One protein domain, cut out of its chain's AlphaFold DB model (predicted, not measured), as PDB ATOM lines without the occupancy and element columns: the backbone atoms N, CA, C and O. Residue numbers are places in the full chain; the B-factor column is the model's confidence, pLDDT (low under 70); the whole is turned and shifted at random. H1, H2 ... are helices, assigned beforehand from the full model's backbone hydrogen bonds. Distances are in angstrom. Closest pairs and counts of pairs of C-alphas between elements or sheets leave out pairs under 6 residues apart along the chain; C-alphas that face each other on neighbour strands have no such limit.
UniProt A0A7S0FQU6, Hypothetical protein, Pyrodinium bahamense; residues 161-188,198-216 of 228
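Overview. This is residues 161 to 188 and 198 to 216 of the 228 residues of the protein "Hypothetical protein" of Pyrodinium bahamense (UniProt A0A7S0FQU6). A small head, made of the looped stretch 161 to 171 folded beside the short helix H1, has one long helix, H2, sticking out of it as a free arm with residues 201 to 216. The arm makes much of the length. The printed part has 47 residues with two named helices, H1 then H2, and no named strand; the class is all helix. It is only just extended, close to loose, with a radius of gyration of the C-alphas of 14.6 A, and spans 45 by 17 by 16 A.

Arrangement. Look first at H1, residues 172 to 182, then across the cut at H2, residues 200 to 216: the two are apart. In both, every O i to N i+4 pair is within hydrogen-bond range.

Along the chain. Start at C-alpha 161, (153.112, 139.828, 111.591). Find C-alpha 172 at (160.267, 145.384, 114.527); from there H1 runs 15.3 A to Ser 182. H2 runs 23.9 A from Pro 200 to C-alpha 216 at (158.828, 113.054, 96.076).

Size, cuts and confidence. The farthest C-alphas, of Gln 181 and Ala 216, are 45.7 A apart. Residues 189 to 197 are not printed; C-alphas 188 and 198 are 15.3 A apart across this cut. Confidence is under 70 at 12 residues, among them 186 to 188 and 198 to 202.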
ATOM      1  N   GLY A 161     154.469 139.819 112.149       87.75
ATOM      2  CA  GLY A 161     153.112 139.828 111.591       87.75
ATOM      3  C   GLY A 161     152.132 140.581 112.489       87.75
ATOM      4  O   GLY A 161     152.196 140.450 113.710       87.75
ATOM      5  N   CYS A 162     151.236 141.379 111.908       92.19
ATOM      6  CA  CYS A 162     150.119 141.977 112.634       92.19
ATOM      7  C   CYS A 162     148.898 141.045 112.605       92.19
ATOM      8  O   CYS A 162     148.397 140.795 111.512       92.19
ATOM      9  N   PRO A 163     148.391 140.581 113.763       85.00
ATOM     10  CA  PRO A 163     147.270 139.638 113.811       85.00
ATOM     11  C   PRO A 163     145.941 140.258 113.359       85.00
ATOM     12  O   PRO A 163     145.061 139.547 112.892       85.00
ATOM     13  N   ASP A 164     145.801 141.582 113.459       92.62
ATOM     14  CA  ASP A 164     144.555 142.279 113.123       92.62
ATOM     15  C   ASP A 164     144.369 142.488 111.608       92.62
ATOM     16  O   ASP A 164     143.253 142.721 111.144       92.62
ATOM     17  N   CYS A 165     145.448 142.442 110.812       92.81
ATOM     18  CA  CYS A 165     145.379 142.740 109.373       92.81
ATOM     19  C   CYS A 165     146.307 141.909 108.475       92.81
ATOM     20  O   CYS A 165     146.479 142.251 107.303       92.81
ATOM     21  N   ASP A 166     146.954 140.879 109.025       87.50
ATOM     22  CA  ASP A 166     147.864 139.946 108.345       87.50
ATOM     23  C   ASP A 166     149.070 140.582 107.621       87.50
ATOM     24  O   ASP A 166     149.781 139.930 106.850       87.50
ATOM     25  N   ARG A 167     149.370 141.864 107.879       87.88
ATOM     26  CA  ARG A 167     150.551 142.533 107.310       87.88
ATOM     27  C   ARG A 167     151.833 142.073 107.992       87.88
ATOM     28  O   ARG A 167     151.929 142.069 109.217       87.88
ATOM     29  N   CYS A 168     152.844 141.775 107.181       89.00
ATOM     30  CA  CYS A 168     154.168 141.362 107.633       89.00
ATOM     31  C   CYS A 168     155.199 142.487 107.481       89.00
ATOM     32  O   CYS A 168     155.176 143.242 106.509       89.00
ATOM     33  N   PHE A 169     156.136 142.562 108.423       90.06
ATOM     34  CA  PHE A 169     157.206 143.557 108.462       90.06
ATOM     35  C   PHE A 169     158.566 142.872 108.615       90.06
ATOM     36  O   PHE A 169     158.723 141.918 109.378       90.06
ATOM     37  N   ASP A 170     159.566 143.383 107.908       85.69
ATOM     38  CA  ASP A 170     160.957 142.916 107.934       85.69
ATOM     39  C   ASP A 170     161.748 143.426 109.155       85.69
ATOM     40  O   ASP A 170     162.769 142.847 109.527       85.69
ATOM     41  N   ALA A 171     161.255 144.473 109.823       86.31
ATOM     42  CA  ALA A 171     161.850 145.050 111.021       86.31
ATOM     43  C   ALA A 171     160.805 145.388 112.099       86.31
ATOM     44  O   ALA A 171     159.748 145.957 111.820       86.31
ATOM     45  N   MET A 172     161.149 145.139 113.371       90.69
ATOM     46  CA  MET A 172     160.267 145.384 114.527       90.69
ATOM     47  C   MET A 172     159.820 146.846 114.643       90.69
ATOM     48  O   MET A 172     158.722 147.128 115.109       90.69
ATOM     49  N   VAL A 173     160.673 147.784 114.224       91.75
ATOM     50  CA  VAL A 173     160.369 149.223 114.249       91.75
ATOM     51  C   VAL A 173     159.203 149.551 113.313       91.75
ATOM     52  O   VAL A 173     158.342 150.353 113.666       91.75
ATOM     53  N   LEU A 174     159.140 148.908 112.143       91.25
ATOM     54  CA  LEU A 174     158.052 149.113 111.186       91.25
ATOM     55  C   LEU A 174     156.745 148.497 111.686       91.25
ATOM     56  O   LEU A 174     155.699 149.133 111.571       91.25
ATOM     57  N   PHE A 175     156.825 147.316 112.305       93.88
ATOM     58  CA  PHE A 175     155.684 146.674 112.956       93.88
ATOM     59  C   PHE A 175     155.092 147.549 114.069       93.88
ATOM     60  O   PHE A 175     153.901 147.846 114.040       93.88
ATOM     61  N   LYS A 176     155.920 148.042 115.001       93.12
ATOM     62  CA  LYS A 176     155.456 148.918 116.093       93.12
ATOM     63  C   LYS A 176     154.763 150.172 115.568       93.12
ATOM     64  O   LYS A 176     153.656 150.481 115.995       93.12
ATOM     65  N   ARG A 177     155.372 150.837 114.582       95.25
ATOM     66  CA  ARG A 177     154.781 152.017 113.941       95.25
ATOM     67  C   ARG A 177     153.431 151.702 113.295       95.25
ATOM     68  O   ARG A 177     152.521 152.519 113.369       95.25
ATOM     69  N   HIS A 178     153.294 150.542 112.654       95.94
ATOM     70  CA  HIS A 178     152.025 150.119 112.068       95.94
ATOM     71  C   HIS A 178     150.938 149.934 113.132       95.94
ATOM     72  O   HIS A 178     149.848 150.481 112.966       95.94
ATOM     73  N   VAL A 179     151.247 149.221 114.218       95.94
ATOM     74  CA  VAL A 179     150.302 148.972 115.314       95.94
ATOM     75  C   VAL A 179     149.836 150.291 115.942       95.94
ATOM     76  O   VAL A 179     148.636 150.508 116.091       95.94
ATOM     77  N   GLU A 180     150.764 151.222 116.189       95.12
ATOM     78  CA  GLU A 180     150.463 152.566 116.708       95.12
ATOM     79  C   GLU A 180     149.590 153.400 115.755       95.12
ATOM     80  O   GLU A 180     148.663 154.074 116.195       95.12
ATOM     81  N   GLN A 181     149.862 153.361 114.445       96.50
ATOM     82  CA  GLN A 181     149.127 154.158 113.452       96.50
ATOM     83  C   GLN A 181     147.744 153.594 113.122       96.50
ATOM     84  O   GLN A 181     146.847 154.352 112.764       96.50
ATOM     85  N   SER A 182     147.587 152.272 113.187       95.62
ATOM     86  CA  SER A 182     146.343 151.588 112.812       95.62
ATOM     87  C   SER A 182     145.413 151.347 114.007       95.62
ATOM     88  O   SER A 182     144.276 150.938 113.807       95.62
ATOM     89  N   GLY A 183     145.865 151.625 115.238       95.06
ATOM     90  CA  GLY A 183     145.089 151.368 116.456       95.06
ATOM     91  C   GLY A 183     144.885 149.875 116.735       95.06
ATOM     92  O   GLY A 183     143.925 149.501 117.404       95.06
ATOM     93  N   HIS A 184     145.764 149.034 116.191       93.94
ATOM     94  CA  HIS A 184     145.753 147.587 116.380       93.94
ATOM     95  C   HIS A 184     146.246 147.233 117.785       93.94
ATOM     96  O   HIS A 184     146.979 148.003 118.417       93.94
ATOM     97  N   ALA A 185     145.839 146.075 118.296       80.19
ATOM     98  CA  ALA A 185     146.266 145.654 119.620       80.19
ATOM     99  C   ALA A 185     147.741 145.233 119.565       80.19
ATOM    100  O   ALA A 185     148.126 144.294 118.870       80.19
ATOM    101  N   ALA A 186     148.592 145.927 120.324       63.59
ATOM    102  CA  ALA A 186     149.945 145.465 120.600       63.59
ATOM    103  C   ALA A 186     149.873 144.344 121.646       63.59
ATOM    104  O   ALA A 186     150.219 144.562 122.806       63.59
ATOM    105  N   GLU A 187     149.386 143.160 121.279       60.41
ATOM    106  CA  GLU A 187     149.575 142.011 122.161       60.41
ATOM    107  C   GLU A 187     151.081 141.755 122.291       60.41
ATOM    108  O   GLU A 187     151.826 141.675 121.308       60.41
ATOM    109  N   SER A 188     151.560 141.734 123.534       44.75
ATOM    110  CA  SER A 188     152.953 141.457 123.851       44.75
ATOM    111  C   SER A 188     153.305 140.072 123.327       44.75
ATOM    112  O   SER A 188     152.800 139.070 123.827       44.75
ATOM    113  N   ALA A 198     154.093 132.647 110.200       54.78
ATOM    114  CA  ALA A 198     153.230 133.764 110.593       54.78
ATOM    115  C   ALA A 198     152.529 134.469 109.411       54.78
ATOM    116  O   ALA A 198     151.703 135.349 109.627       54.78
ATOM    117  N   CYS A 199     152.866 134.118 108.166       59.59
ATOM    118  CA  CYS A 199     152.360 134.771 106.960       59.59
ATOM    119  C   CYS A 199     151.549 133.784 106.096       59.59
ATOM    120  O   CYS A 199     152.070 132.711 105.785       59.59
ATOM    121  N   PRO A 200     150.326 134.127 105.643       62.44
ATOM    122  CA  PRO A 200     149.528 133.278 104.749       62.44
ATOM    123  C   PRO A 200     150.223 132.927 103.425       62.44
ATOM    124  O   PRO A 200     150.077 131.810 102.933       62.44
ATOM    125  N   GLU A 201     151.018 133.848 102.871       63.25
ATOM    126  CA  GLU A 201     151.797 133.619 101.645       63.25
ATOM    127  C   GLU A 201     152.935 132.620 101.896       63.25
ATOM    128  O   GLU A 201     153.111 131.675 101.131       63.25
ATOM    129  N   GLU A 202     153.644 132.752 103.024       62.03
ATOM    130  CA  GLU A 202     154.644 131.756 103.428       62.03
ATOM    131  C   GLU A 202     153.979 130.413 103.741       62.03
ATOM    132  O   GLU A 202     154.523 129.380 103.378       62.03
ATOM    133  N   LYS A 203     152.789 130.394 104.352       71.81
ATOM    134  CA  LYS A 203     152.030 129.161 104.593       71.81
ATOM    135  C   LYS A 203     151.682 128.455 103.285       71.81
ATOM    136  O   LYS A 203     151.870 127.249 103.194       71.81
ATOM    137  N   GLN A 204     151.269 129.186 102.251       70.12
ATOM    138  CA  GLN A 204     151.013 128.614 100.929       70.12
ATOM    139  C   GLN A 204     152.288 128.042 100.285       70.12
ATOM    140  O   GLN A 204     152.242 126.968  99.675       70.12
ATOM    141  N   GLU A 205     153.429 128.720 100.423       63.81
ATOM    142  CA  GLU A 205     154.726 128.213  99.957       63.81
ATOM    143  C   GLU A 205     155.181 126.978 100.751       63.81
ATOM    144  O   GLU A 205     155.654 126.004 100.160       63.81
ATOM    145  N   TRP A 206     154.984 126.978 102.071       65.62
ATOM    146  CA  TRP A 206     155.260 125.852 102.962       65.62
ATOM    147  C   TRP A 206     154.375 124.648 102.645       65.62
ATOM    148  O   TRP A 206     154.905 123.551 102.489       65.62
ATOM    149  N   ASP A 207     153.071 124.845 102.461       73.31
ATOM    150  CA  ASP A 207     152.118 123.797 102.086       73.31
ATOM    151  C   ASP A 207     152.452 123.226 100.698       73.31
ATOM    152  O   ASP A 207     152.410 122.012 100.484       73.31
ATOM    153  N   SER A 208     152.866 124.084  99.757       75.81
ATOM    154  CA  SER A 208     153.313 123.672  98.419       75.81
ATOM    155  C   SER A 208     154.617 122.870  98.475       75.81
ATOM    156  O   SER A 208     154.748 121.837  97.810       75.81
ATOM    157  N   MET A 209     155.575 123.299  99.298       70.88
ATOM    158  CA  MET A 209     156.833 122.591  99.526       70.88
ATOM    159  C   MET A 209     156.598 121.256 100.241       70.88
ATOM    160  O   MET A 209     157.183 120.242  99.861       70.88
ATOM    161  N   GLU A 210     155.721 121.209 101.242       71.81
ATOM    162  CA  GLU A 210     155.383 119.981 101.955       71.81
ATOM    163  C   GLU A 210     154.644 118.992 101.042       71.81
ATOM    164  O   GLU A 210     154.972 117.801 101.021       71.81
ATOM    165  N   ALA A 211     153.709 119.471 100.216       77.06
ATOM    166  CA  ALA A 211     153.047 118.665  99.195       77.06
ATOM    167  C   ALA A 211     154.051 118.090  98.184       77.06
ATOM    168  O   ALA A 211     153.988 116.896  97.866       77.06
ATOM    169  N   PHE A 212     155.018 118.898  97.738       71.88
ATOM    170  CA  PHE A 212     156.110 118.458  96.870       71.88
ATOM    171  C   PHE A 212     156.979 117.385  97.538       71.88
ATOM    172  O   PHE A 212     157.227 116.336  96.944       71.88
ATOM    173  N   LEU A 213     157.388 117.580  98.795       67.31
ATOM    174  CA  LEU A 213     158.193 116.607  99.543       67.31
ATOM    175  C   LEU A 213     157.434 115.289  99.769       67.31
ATOM    176  O   LEU A 213     158.005 114.210  99.602       67.31
ATOM    177  N   ARG A 214     156.129 115.348 100.066       71.69
ATOM    178  CA  ARG A 214     155.257 114.163 100.170       71.69
ATOM    179  C   ARG A 214     155.069 113.457  98.824       71.69
ATOM    180  O   ARG A 214     154.899 112.237  98.791       71.69
ATOM    181  N   ALA A 215     155.060 114.187  97.710       70.31
ATOM    182  CA  ALA A 215     155.025 113.601  96.371       70.31
ATOM    183  C   ALA A 215     156.363 112.925  96.023       70.31
ATOM    184  O   ALA A 215     156.375 111.772  95.596       70.31
ATOM    185  N   ALA A 216     157.487 113.588  96.298       63.22
ATOM    186  CA  ALA A 216     158.828 113.054  96.076       63.22
ATOM    187  C   ALA A 216     159.097 111.781  96.899       63.22
ATOM    188  O   ALA A 216     159.646 110.812  96.374       63.22
TER     189      ALA A 216